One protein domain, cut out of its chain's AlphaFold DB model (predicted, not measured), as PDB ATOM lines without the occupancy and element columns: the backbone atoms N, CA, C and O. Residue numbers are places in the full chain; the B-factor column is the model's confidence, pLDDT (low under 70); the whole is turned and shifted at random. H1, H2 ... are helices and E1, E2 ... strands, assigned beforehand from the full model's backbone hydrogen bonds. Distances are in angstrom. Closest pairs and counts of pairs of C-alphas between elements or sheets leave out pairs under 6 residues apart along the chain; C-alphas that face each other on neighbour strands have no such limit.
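This is residues 7 to 95 of the 95 residues of an uncharacterized protein of Acidobacteria bacterium (UniProt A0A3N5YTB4). One twisted sheet of five strands forms a wall, with the small two-strand ribbon E3 and E6 over one face; helix H1 lies beyond one end of the sheet, on the loop between E2 and E3, and lengthens the whole. The printed part has 89 residues, in the order E1 E2 H1 E3 E4 E5 E6 E7. The sheet runs E1 - E2 - E7 - E4 - E5, antiparallel throughout. It is mostly strand and compact, with a radius of gyration of the C-alphas of 13.8 A, and spans 44 by 21 by 20 A.

Edge strand E1, residues 7 to 12, forms a hairpin with E2, residues 16 to 23; N 9 and O 20 are 2.9 A apart. H1, residues 28 to 33, is not on the sheet, and each of its O i to N i+4 pairs is within hydrogen-bond range. E3, residues 45 to 47, is antiparallel to E6, residues 79 to 81, with N 46 and O 80 3.0 A apart. E4, residues 58 to 64, forms a hairpin with edge strand E5, residues 69 to 75; N 62 and O 71 are 2.8 A apart. The closest C-alphas of E5 and E6, Lys 74 and Val 80, are 6.8 A apart. E7, residues 88 to 94, has E2 and E4 as antiparallel neighbours, with N 19 and O 91 2.9 A apart and N 63 and O 90 2.8 A apart.

E1, 16.4 A long, begins at C-alpha 7 (-29.480, 7.834, -1.259). E2 measures 23.1 A, H1 7.1 A, E3 and E6 6.7 A each, and E4 and E5 19.4 A each. E7, 20.2 A long, ends at C-alpha 94 (-39.379, 22.938, -13.404).

The C-alphas farthest apart, those of Ala 33 and Pro 55, are 44.1 A apart. The printed part has no cut. The link H1 to E3 is long. Mean pLDDT of the printed part is 89.7; residue 51 is under 70.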
ATOM      1  N   THR A   7     -28.057   8.180  -1.235       91.12
ATOM      2  CA  THR A   7     -29.480   7.834  -1.259       91.12
ATOM      3  C   THR A   7     -30.228   8.934  -1.996       91.12
ATOM      4  O   THR A   7     -30.154  10.104  -1.618       91.12
ATOM      5  N   VAL A   8     -30.963   8.555  -3.042       91.19
ATOM      6  CA  VAL A   8     -31.717   9.478  -3.897       91.19
ATOM      7  C   VAL A   8     -33.203   9.155  -3.806       91.19
ATOM      8  O   VAL A   8     -33.608   8.014  -4.020       91.19
ATOM      9  N   ARG A   9     -34.027  10.160  -3.499       91.50
ATOM     10  CA  ARG A   9     -35.494  10.051  -3.489       91.50
ATOM     11  C   ARG A   9     -36.079  11.151  -4.361       91.50
ATOM     12  O   ARG A   9     -35.698  12.305  -4.203       91.50
ATOM     13  N   ALA A  10     -36.996  10.802  -5.255       91.06
ATOM     14  CA  ALA A  10     -37.634  11.755  -6.154       91.06
ATOM     15  C   ALA A  10     -39.129  11.882  -5.846       91.06
ATOM     16  O   ALA A  10     -39.807  10.884  -5.612       91.06
ATOM     17  N   LEU A  11     -39.624  13.114  -5.877       91.94
ATOM     18  CA  LEU A  11     -41.037  13.449  -5.926       91.94
ATOM     19  C   LEU A  11     -41.337  14.003  -7.316       91.94
ATOM     20  O   LEU A  11     -40.906  15.104  -7.669       91.94
ATOM     21  N   ASP A  12     -42.076  13.223  -8.096       90.19
ATOM     22  CA  ASP A  12     -42.536  13.615  -9.421       90.19
ATOM     23  C   ASP A  12     -43.891  14.334  -9.314       90.19
ATOM     24  O   ASP A  12     -44.942  13.710  -9.156       90.19
ATOM     25  N   GLY A  13     -43.858  15.666  -9.354       90.00
ATOM     26  CA  GLY A  13     -45.047  16.510  -9.358       90.00
ATOM     27  C   GLY A  13     -45.339  17.077 -10.745       90.00
ATOM     28  O   GLY A  13     -44.431  17.332 -11.524       90.00
ATOM     29  N   ARG A  14     -46.609  17.380 -11.046       88.38
ATOM     30  CA  ARG A  14     -47.067  17.832 -12.383       88.38
ATOM     31  C   ARG A  14     -46.238  18.951 -13.024       88.38
ATOM     32  O   ARG A  14     -45.997  18.872 -14.218       88.38
ATOM     33  N   LYS A  15     -45.808  19.959 -12.260       90.00
ATOM     34  CA  LYS A  15     -45.020  21.110 -12.755       90.00
ATOM     35  C   LYS A  15     -43.562  21.103 -12.296       90.00
ATOM     36  O   LYS A  15     -42.755  21.892 -12.774       90.00
ATOM     37  N   THR A  16     -43.240  20.278 -11.307       91.62
ATOM     38  CA  THR A  16     -41.962  20.349 -10.607       91.62
ATOM     39  C   THR A  16     -41.557  18.961 -10.163       91.62
ATOM     40  O   THR A  16     -42.334  18.264  -9.513       91.62
ATOM     41  N   VAL A  17     -40.318  18.600 -10.470       92.31
ATOM     42  CA  VAL A  17     -39.662  17.415  -9.934       92.31
ATOM     43  C   VAL A  17     -38.730  17.872  -8.818       92.31
ATOM     44  O   VAL A  17     -37.882  18.745  -9.023       92.31
ATOM     45  N   LEU A  18     -38.905  17.297  -7.630       94.19
ATOM     46  CA  LEU A  18     -38.003  17.496  -6.498       94.19
ATOM     47  C   LEU A  18     -37.197  16.227  -6.276       94.19
ATOM     48  O   LEU A  18     -37.755  15.132  -6.258       94.19
ATOM     49  N   ILE A  19     -35.890  16.358  -6.090       93.75
ATOM     50  CA  ILE A  19     -35.014  15.217  -5.826       93.75
ATOM     51  C   ILE A  19     -34.201  15.525  -4.590       93.75
ATOM     52  O   ILE A  19     -33.534  16.549  -4.518       93.75
ATOM     53  N   TRP A  20     -34.256  14.633  -3.616       95.06
ATOM     54  CA  TRP A  20     -33.456  14.726  -2.413       95.06
ATOM     55  C   TRP A  20     -32.303  13.733  -2.483       95.06
ATOM     56  O   TRP A  20     -32.517  12.525  -2.624       95.06
ATOM     57  N   CYS A  21     -31.088  14.259  -2.388       93.62
ATOM     58  CA  CYS A  21     -29.844  13.510  -2.359       93.62
ATOM     59  C   CYS A  21     -29.272  13.576  -0.946       93.62
ATOM     60  O   CYS A  21     -29.119  14.661  -0.390       93.62
ATOM     61  N   ARG A  22     -28.940  12.426  -0.363       92.81
ATOM     62  CA  ARG A  22     -28.338  12.339   0.971       92.81
ATOM     63  C   ARG A  22     -27.121  11.424   0.945       92.81
ATOM     64  O   ARG A  22     -27.206  10.331   0.391       92.81
ATOM     65  N   ASP A  23     -26.026  11.847   1.569       91.75
ATOM     66  CA  ASP A  23     -24.849  11.001   1.792       91.75
ATOM     67  C   ASP A  23     -25.202   9.875   2.779       91.75
ATOM     68  O   ASP A  23     -25.645  10.133   3.901       91.75
ATOM     69  N   LYS A  24     -25.028   8.617   2.359       88.75
ATOM     70  CA  LYS A  24     -25.293   7.430   3.186       88.75
ATOM     71  C   LYS A  24     -24.357   7.343   4.390       88.75
ATOM     72  O   LYS A  24     -24.762   6.830   5.431       88.75
ATOM     73  N   ALA A  25     -23.129   7.848   4.264       86.19
ATOM     74  CA  ALA A  25     -22.148   7.840   5.348       86.19
ATOM     75  C   ALA A  25     -22.516   8.816   6.479       86.19
ATOM     76  O   ALA A  25     -21.965   8.749   7.581       86.19
ATOM     77  N   ASN A  26     -23.452   9.728   6.210       84.69
ATOM     78  CA  ASN A  26     -23.826  10.785   7.119       84.69
ATOM     79  C   ASN A  26     -25.055  10.413   7.967       84.69
ATOM     80  O   ASN A  26     -26.208  10.421   7.507       84.69
ATOM     81  N   ASN A  27     -24.805  10.082   9.233       85.00
ATOM     82  CA  ASN A  27     -25.838   9.763  10.207       85.00
ATOM     83  C   ASN A  27     -25.492  10.341  11.589       85.00
ATOM     84  O   ASN A  27     -24.372  10.776  11.837       85.00
ATOM     85  N   TRP A  28     -26.484  10.373  12.482       85.31
ATOM     86  CA  TRP A  28     -26.317  10.967  13.810       85.31
ATOM     87  C   TRP A  28     -25.238  10.252  14.633       85.31
ATOM     88  O   TRP A  28     -24.578  10.890  15.439       85.31
ATOM     89  N   MET A  29     -25.044   8.946  14.428       87.50
ATOM     90  CA  MET A  29     -24.053   8.169  15.165       87.50
ATOM     91  C   MET A  29     -22.641   8.578  14.734       87.50
ATOM     92  O   MET A  29     -21.821   8.896  15.586       87.50
ATOM     93  N   THR A  30     -22.385   8.686  13.428       85.69
ATOM     94  CA  THR A  30     -21.072   9.104  12.923       85.69
ATOM     95  C   THR A  30     -20.744  10.551  13.282       85.69
ATOM     96  O   THR A  30     -19.620  10.835  13.677       85.69
ATOM     97  N   GLU A  31     -21.706  11.470  13.199       85.19
ATOM     98  CA  GLU A  31     -21.426  12.879  13.500       85.19
ATOM     99  C   GLU A  31     -21.422  13.214  14.990       85.19
ATOM    100  O   GLU A  31     -20.566  13.968  15.430       85.19
ATOM    101  N   LEU A  32     -22.384  12.701  15.761       86.62
ATOM    102  CA  LEU A  32     -22.575  13.123  17.153       86.62
ATOM    103  C   LEU A  32     -21.921  12.171  18.151       86.62
ATOM    104  O   LEU A  32     -21.422  12.626  19.172       86.62
ATOM    105  N   ALA A  33     -21.950  10.860  17.893       88.56
ATOM    106  CA  ALA A  33     -21.365   9.887  18.817       88.56
ATOM    107  C   ALA A  33     -19.868   9.677  18.557       88.56
ATOM    108  O   ALA A  33     -19.105   9.489  19.499       88.56
ATOM    109  N   GLU A  34     -19.447   9.723  17.291       90.06
ATOM    110  CA  GLU A  34     -18.053   9.499  16.888       90.06
ATOM    111  C   GLU A  34     -17.278  10.795  16.584       90.06
ATOM    112  O   GLU A  34     -16.118  10.717  16.183       90.06
ATOM    113  N   ASP A  35     -17.911  11.966  16.739       87.75
ATOM    114  CA  ASP A  35     -17.344  13.299  16.449       87.75
ATOM    115  C   ASP A  35     -16.695  13.405  15.052       87.75
ATOM    116  O   ASP A  35     -15.711  14.112  14.820       87.75
ATOM    117  N   ARG A  36     -17.224  12.648  14.081       86.38
ATOM    118  CA  ARG A  36     -16.683  12.609  12.724       86.38
ATOM    119  C   ARG A  36     -17.362  13.675  11.866       86.38
ATOM    120  O   ARG A  36     -18.558  13.556  11.589       86.38
ATOM    121  N   PRO A  37     -16.626  14.673  11.348       86.12
ATOM    122  CA  PRO A  37     -17.230  15.726  10.547       86.12
ATOM    123  C   PRO A  37     -17.799  15.182   9.233       86.12
ATOM    124  O   PRO A  37     -17.212  14.317   8.575       86.12
ATOM    125  N   ALA A  38     -18.940  15.735   8.819       86.88
ATOM    126  CA  ALA A  38     -19.581  15.383   7.561       86.88
ATOM    127  C   ALA A  38     -18.686  15.721   6.357       86.88
ATOM    128  O   ALA A  38     -18.437  16.888   6.041       86.88
ATOM    129  N   ALA A  39     -18.227  14.683   5.656       89.44
ATOM    130  CA  ALA A  39     -17.379  14.830   4.483       89.44
ATOM    131  C   ALA A  39     -18.104  15.547   3.332       89.44
ATOM    132  O   ALA A  39     -19.306  15.380   3.118       89.44
ATOM    133  N   ILE A  40     -17.342  16.312   2.548       91.81
ATOM    134  CA  ILE A  40     -17.858  16.965   1.344       91.81
ATOM    135  C   ILE A  40     -18.002  15.914   0.241       91.81
ATOM    136  O   ILE A  40     -17.049  15.203  -0.088       91.81
ATOM    137  N   VAL A  41     -19.189  15.839  -0.348       91.50
ATOM    138  CA  VAL A  41     -19.450  15.098  -1.582       91.50
ATOM    139  C   VAL A  41     -19.098  16.014  -2.754       91.50
ATOM    140  O   VAL A  41     -19.615  17.126  -2.841       91.50
ATOM    141  N   LYS A  42     -18.207  15.565  -3.644       91.88
ATOM    142  CA  LYS A  42     -17.776  16.291  -4.852       91.88
ATOM    143  C   LYS A  42     -17.964  15.415  -6.083       91.88
ATOM    144  O   LYS A  42     -17.971  14.195  -5.961       91.88
ATOM    145  N   ASP A  43     -18.135  16.056  -7.239       88.81
ATOM    146  CA  ASP A  43     -18.228  15.420  -8.563       88.81
ATOM    147  C   ASP A  43     -19.331  14.354  -8.708       88.81
ATOM    148  O   ASP A  43     -19.351  13.581  -9.670       88.81
ATOM    149  N   ALA A  44     -20.290  14.351  -7.777       91.19
ATOM    150  CA  ALA A  44     -21.390  13.405  -7.761       91.19
ATOM    151  C   ALA A  44     -22.372  13.681  -8.902       91.19
ATOM    152  O   ALA A  44     -22.682  14.826  -9.250       91.19
ATOM    153  N   ARG A  45     -22.907  12.597  -9.462       91.88
ATOM    154  CA  ARG A  45     -23.924  12.641 -10.512       91.88
ATOM    155  C   ARG A  45     -25.129  11.803 -10.129       91.88
ATOM    156  O   ARG A  45     -25.000  10.703  -9.598       91.88
ATOM    157  N   VAL A  46     -26.308  12.312 -10.461       90.12
ATOM    158  CA  VAL A  46     -27.573  11.599 -10.263       90.12
ATOM    159  C   VAL A  46     -28.203  11.316 -11.613       90.12
ATOM    160  O   VAL A  46     -28.373  12.220 -12.429       90.12
ATOM    161  N   THR A  47     -28.553  10.051 -11.839       88.75
ATOM    162  CA  THR A  47     -29.368   9.646 -12.983       88.75
ATOM    163  C   THR A  47     -30.835   9.934 -12.681       88.75
ATOM    164  O   THR A  47     -31.373   9.479 -11.671       88.75
ATOM    165  N   LEU A  48     -31.479  10.690 -13.563       84.56
ATOM    166  CA  LEU A  48     -32.900  10.986 -13.506       84.56
ATOM    167  C   LEU A  48     -33.693   9.796 -14.069       84.56
ATOM    168  O   LEU A  48     -33.311   9.252 -15.109       84.56
ATOM    169  N   PRO A  49     -34.798   9.377 -13.428       75.69
ATOM    170  CA  PRO A  49     -35.663   8.353 -13.998       75.69
ATOM    171  C   PRO A  49     -36.232   8.825 -15.340       75.69
ATOM    172  O   PRO A  49     -36.770   9.930 -15.424       75.69
ATOM    173  N   ALA A  50     -36.190   7.976 -16.370       72.31
ATOM    174  CA  ALA A  50     -36.735   8.303 -17.694       72.31
ATOM    175  C   ALA A  50     -38.230   8.680 -17.648       72.31
ATOM    176  O   ALA A  50     -38.696   9.491 -18.443       72.31
ATOM    177  N   ALA A  51     -38.966   8.148 -16.665       69.88
ATOM    178  CA  ALA A  51     -40.375   8.452 -16.431       69.88
ATOM    179  C   ALA A  51     -40.651   9.914 -16.030       69.88
ATOM    180  O   ALA A  51     -41.789  10.355 -16.132       69.88
ATOM    181  N   THR A  52     -39.635  10.683 -15.614       71.94
ATOM    182  CA  THR A  52     -39.822  12.089 -15.208       71.94
ATOM    183  C   THR A  52     -40.232  13.008 -16.362       71.94
ATOM    184  O   THR A  52     -40.698  14.121 -16.105       71.94
ATOM    185  N   GLY A  53     -40.086  12.574 -17.622       74.38
ATOM    186  CA  GLY A  53     -40.554  13.323 -18.794       74.38
ATOM    187  C   GLY A  53     -39.928  14.714 -18.930       74.38
ATOM    188  O   GLY A  53     -40.559  15.618 -19.471       74.38
ATOM    189  N   LEU A  54     -38.728  14.913 -18.380       79.38
ATOM    190  CA  LEU A  54     -38.047  16.203 -18.404       79.38
ATOM    191  C   LEU A  54     -37.528  16.518 -19.816       79.38
ATOM    192  O   LEU A  54     -37.036  15.616 -20.502       79.38
ATOM    193  N   PRO A  55     -37.591  17.787 -20.256       74.31
ATOM    194  CA  PRO A  55     -37.003  18.183 -21.525       74.31
ATOM    195  C   PRO A  55     -35.487  17.947 -21.504       74.31
ATOM    196  O   PRO A  55     -34.828  18.105 -20.475       74.31
ATOM    197  N   GLY A  56     -34.914  17.593 -22.660       77.06
ATOM    198  CA  GLY A  56     -33.496  17.221 -22.789       77.06
ATOM    199  C   GLY A  56     -32.495  18.323 -22.420       77.06
ATOM    200  O   GLY A  56     -31.301  18.065 -22.362       77.06
ATOM    201  N   LYS A  57     -32.950  19.557 -22.179       83.88
ATOM    202  CA  LYS A  57     -32.192  20.599 -21.478       83.88
ATOM    203  C   LYS A  57     -33.148  21.333 -20.545       83.88
ATOM    204  O   LYS A  57     -34.056  22.003 -21.027       83.88
ATOM    205  N   ALA A  58     -32.930  21.229 -19.237       87.19
ATOM    206  CA  ALA A  58     -33.716  21.950 -18.236       87.19
ATOM    207  C   ALA A  58     -32.807  22.656 -17.224       87.19
ATOM    208  O   ALA A  58     -31.696  22.196 -16.935       87.19
ATOM    209  N   ALA A  59     -33.289  23.780 -16.692       91.75
ATOM    210  CA  ALA A  59     -32.648  24.450 -15.571       91.75
ATOM    211  C   ALA A  59     -32.897  23.651 -14.286       91.75
ATOM    212  O   ALA A  59     -34.008  23.188 -14.028       91.75
ATOM    213  N   VAL A  60     -31.852  23.498 -13.480       95.19
ATOM    214  CA  VAL A  60     -31.921  22.848 -12.172       95.19
ATOM    215  C   VAL A  60     -31.525  23.872 -11.127       95.19
ATOM    216  O   VAL A  60     -30.505  24.545 -11.270       95.19
ATOM    217  N   ARG A  61     -32.312  23.979 -10.063       97.12
ATOM    218  CA  ARG A  61     -31.943  24.744  -8.875       97.12
ATOM    219  C   ARG A  61     -31.584  23.777  -7.763       97.12
ATOM    220  O   ARG A  61     -32.340  22.850  -7.490       97.12
ATOM    221  N   PHE A  62     -30.450  23.999  -7.121       97.50
ATOM    222  CA  PHE A  62     -30.006  23.225  -5.976       97.50
ATOM    223  C   PHE A  62     -30.201  24.048  -4.716       97.50
ATOM    224  O   PHE A  62     -29.781  25.200  -4.674       97.50
ATOM    225  N   TYR A  63     -30.811  23.452  -3.705       97.88
ATOM    226  CA  TYR A  63     -30.934  24.010  -2.372       97.88
ATOM    227  C   TYR A  63     -30.115  23.169  -1.403       97.88
ATOM    228  O   TYR A  63     -30.330  21.958  -1.301       97.88
ATOM    229  N   ASP A  64     -29.182  23.819  -0.713       96.12
ATOM    230  CA  ASP A  64     -28.425  23.253   0.397       96.12
ATOM    231  C   ASP A  64     -29.101  23.650   1.724       96.12
ATOM    232  O   ASP A  64     -29.005  24.811   2.131       96.12
ATOM    233  N   PRO A  65     -29.764  22.705   2.421       94.50
ATOM    234  CA  PRO A  65     -30.454  22.989   3.679       94.50
ATOM    235  C   PRO A  65     -29.520  23.354   4.841       94.50
ATOM    236  O   PRO A  65     -29.994  23.837   5.862       94.50
ATOM    237  N   TRP A  66     -28.218  23.085   4.722       91.81
ATOM    238  CA  TRP A  66     -27.238  23.274   5.796       91.81
ATOM    239  C   TRP A  66     -26.567  24.636   5.747       91.81
ATOM    240  O   TRP A  66     -26.081  25.123   6.764       91.81
ATOM    241  N   THR A  67     -26.530  25.243   4.563       94.50
ATOM    242  CA  THR A  67     -26.014  26.599   4.366       94.50
ATOM    243  C   THR A  67     -27.103  27.606   4.012       94.50
ATOM    244  O   THR A  67     -26.797  28.794   3.935       94.50
ATOM    245  N   ASP A  68     -28.344  27.143   3.818       95.19
ATOM    246  CA  ASP A  68     -29.497  27.927   3.356       95.19
ATOM    247  C   ASP A  68     -29.204  28.671   2.042       95.19
ATOM    248  O   ASP A  68     -29.484  29.858   1.863       95.19
ATOM    249  N   LYS A  69     -28.552  27.973   1.103       96.62
ATOM    250  CA  LYS A  69     -28.124  28.557  -0.172       96.62
ATOM    251  C   LYS A  69     -28.753  27.862  -1.355       96.62
ATOM    252  O   LYS A  69     -28.834  26.637  -1.434       96.62
ATOM    253  N   TRP A  70     -29.120  28.689  -2.326       97.12
ATOM    254  CA  TRP A  70     -29.489  28.247  -3.655       97.12
ATOM    255  C   TRP A  70     -28.303  28.370  -4.607       97.12
ATOM    256  O   TRP A  70     -27.558  29.347  -4.572       97.12
ATOM    257  N   SER A  71     -28.164  27.395  -5.495       96.75
ATOM    258  CA  SER A  71     -27.275  27.459  -6.652       96.75
ATOM    259  C   SER A  71     -27.984  26.926  -7.892       96.75
ATOM    260  O   SER A  71     -29.053  26.317  -7.805       96.75
ATOM    261  N   GLU A  72     -27.419  27.195  -9.062       96.06
ATOM    262  CA  GLU A  72     -28.021  26.851 -10.347       96.06
ATOM    263  C   GLU A  72     -27.156  25.855 -11.113       96.06
ATOM    264  O   GLU A  72     -25.931  25.831 -10.999       96.06
ATOM    265  N   GLY A  73     -27.806  25.043 -11.936       93.44
ATOM    266  CA  GLY A  73     -27.155  24.165 -12.890       93.44
ATOM    267  C   GLY A  73     -28.105  23.736 -13.988       93.44
ATOM    268  O   GLY A  73     -29.170  24.317 -14.205       93.44
ATOM    269  N   LYS A  74     -27.682  22.722 -14.734       92.25
ATOM    270  CA  LYS A  74     -28.394  22.237 -15.913       92.25
ATOM    271  C   LYS A  74     -28.410  20.718 -15.917       92.25
ATOM    272  O   LYS A  74     -27.502  20.077 -15.393       92.25
ATOM    273  N   THR A  75     -29.440  20.168 -16.538       90.00
ATOM    274  CA  THR A  75     -29.562  18.739 -16.829       90.00
ATOM    275  C   THR A  75     -29.688  18.529 -18.327       90.00
ATOM    276  O   THR A  75     -30.250  19.378 -19.021       90.00
ATOM    277  N   ASP A  76     -29.193  17.395 -18.811       87.62
ATOM    278  CA  ASP A  76     -29.449  16.896 -20.167       87.62
ATOM    279  C   ASP A  76     -30.744  16.051 -20.254       87.62
ATOM    280  O   ASP A  76     -30.984  15.329 -21.224       87.62
ATOM    281  N   GLY A  77     -31.568  16.094 -19.200       84.50
ATOM    282  CA  GLY A  77     -32.784  15.295 -19.049       84.50
ATOM    283  C   GLY A  77     -32.530  13.861 -18.570       84.50
ATOM    284  O   GLY A  77     -33.480  13.155 -18.242       84.50
ATOM    285  N   LYS A  78     -31.268  13.422 -18.478       87.56
ATOM    286  CA  LYS A  78     -30.889  12.065 -18.046       87.56
ATOM    287  C   LYS A  78     -30.003  12.078 -16.814       87.56
ATOM    288  O   LYS A  78     -30.119  11.199 -15.964       87.56
ATOM    289  N   THR A  79     -29.107  13.048 -16.713       90.62
ATOM    290  CA  THR A  79     -28.137  13.159 -15.630       90.62
ATOM    291  C   THR A  79     -27.982  14.594 -15.159       90.62
ATOM    292  O   THR A  79     -28.043  15.546 -15.934       90.62
ATOM    293  N   VAL A  80     -27.758  14.739 -13.855       92.62
ATOM    294  CA  VAL A  80     -27.471  16.027 -13.219       92.62
ATOM    295  C   VAL A  80     -26.147  15.921 -12.485       92.62
ATOM    296  O   VAL A  80     -25.972  15.021 -11.663       92.62
ATOM    297  N   ALA A  81     -25.227  16.840 -12.775       93.25
ATOM    298  CA  ALA A  81     -24.041  17.043 -11.955       93.25
ATOM    299  C   ALA A  81     -24.426  17.854 -10.718       93.25
ATOM    300  O   ALA A  81     -25.056  18.907 -10.839       93.25
ATOM    301  N   LEU A  82     -24.080  17.346  -9.539       94.19
ATOM    302  CA  LEU A  82     -24.370  18.019  -8.282       94.19
ATOM    303  C   LEU A  82     -23.242  19.007  -7.947       94.19
ATOM    304  O   LEU A  82     -22.070  18.663  -8.128       94.19
ATOM    305  N   PRO A  83     -23.555  20.209  -7.429       94.75
ATOM    306  CA  PRO A  83     -22.549  21.035  -6.775       94.75
ATOM    307  C   PRO A  83     -21.982  20.296  -5.559       94.75
ATOM    308  O   PRO A  83     -22.601  19.367  -5.041       94.75
ATOM    309  N   ALA A  84     -20.814  20.718  -5.080       94.31
ATOM    310  CA  ALA A  84     -20.275  20.174  -3.842       94.31
ATOM    311  C   ALA A  84     -21.221  20.482  -2.670       94.31
ATOM    312  O   ALA A  84     -21.667  21.618  -2.521       94.31
ATOM    313  N   PHE A  85     -21.508  19.483  -1.839       94.25
ATOM    314  CA  PHE A  85     -22.384  19.632  -0.676       94.25
ATOM    315  C   PHE A  85     -21.935  18.731   0.475       94.25
ATOM    316  O   PHE A  85     -21.126  17.819   0.296       94.25
ATOM    317  N   SER A  86     -22.473  18.985   1.666       92.69
ATOM    318  CA  SER A  86     -22.311  18.120   2.835       92.69
ATOM    319  C   SER A  86     -23.676  17.603   3.273       92.69
ATOM    320  O   SER A  86     -24.662  18.333   3.199       92.69
ATOM    321  N   ARG A  87     -23.731  16.350   3.741       92.69
ATOM    322  CA  ARG A  87     -24.926  15.660   4.266       92.69
ATOM    323  C   ARG A  87     -26.058  15.457   3.258       92.69
ATOM    324  O   ARG A  87     -26.378  14.316   2.928       92.69
ATOM    325  N   SER A  88     -26.693  16.525   2.780       94.75
ATOM    326  CA  SER A  88     -27.804  16.442   1.836       94.75
ATOM    327  C   SER A  88     -27.949  17.666   0.936       94.75
ATOM    328  O   SER A  88     -27.484  18.755   1.252       94.75
ATOM    329  N   LEU A  89     -28.614  17.459  -0.199       96.44
ATOM    330  CA  LEU A  89     -28.897  18.471  -1.208       96.44
ATOM    331  C   LEU A  89     -30.277  18.211  -1.816       96.44
ATOM    332  O   LEU A  89     -30.659  17.059  -2.041       96.44
ATOM    333  N   VAL A  90     -31.024  19.272  -2.101       96.69
ATOM    334  CA  VAL A  90     -32.311  19.197  -2.798       96.69
ATOM    335  C   VAL A  90     -32.158  19.786  -4.191       96.69
ATOM    336  O   VAL A  90     -31.657  20.889  -4.353       96.69
ATOM    337  N   LEU A  91     -32.617  19.067  -5.206       95.44
ATOM    338  CA  LEU A  91     -32.734  19.549  -6.573       95.44
ATOM    339  C   LEU A  91     -34.194  19.903  -6.827       95.44
ATOM    340  O   LEU A  91     -35.095  19.137  -6.484       95.44
ATOM    341  N   LYS A  92     -34.412  21.025  -7.499       95.19
ATOM    342  CA  LYS A  92     -35.698  21.456  -8.028       95.19
ATOM    343  C   LYS A  92     -35.569  21.661  -9.532       95.19
ATOM    344  O   LYS A  92     -34.736  22.445  -9.980       95.19
ATOM    345  N   ILE A  93     -36.416  20.973 -10.289       92.75
ATOM    346  CA  ILE A  93     -36.487  21.071 -11.749       92.75
ATOM    347  C   ILE A  93     -37.919  21.437 -12.119       92.75
ATOM    348  O   ILE A  93     -38.860  20.756 -11.707       92.75
ATOM    349  N   GLU A  94     -38.084  22.524 -12.861       88.56
ATOM    350  CA  GLU A  94     -39.379  22.938 -13.404       88.56
ATOM    351  C   GLU A  94     -39.567  22.310 -14.791       88.56
ATOM    352  O   GLU A  94     -38.594  22.146 -15.532       88.56
ATOM    353  N   ARG A  95     -40.795  21.870 -15.083       81.06
ATOM    354  CA  ARG A  95     -41.161  21.269 -16.372       81.06
ATOM    355  C   ARG A  95     -41.458  22.318 -17.429       81.06
ATOM    356  O   ARG A  95     -42.077  23.341 -17.061       81.06
TER     357      ARG A  95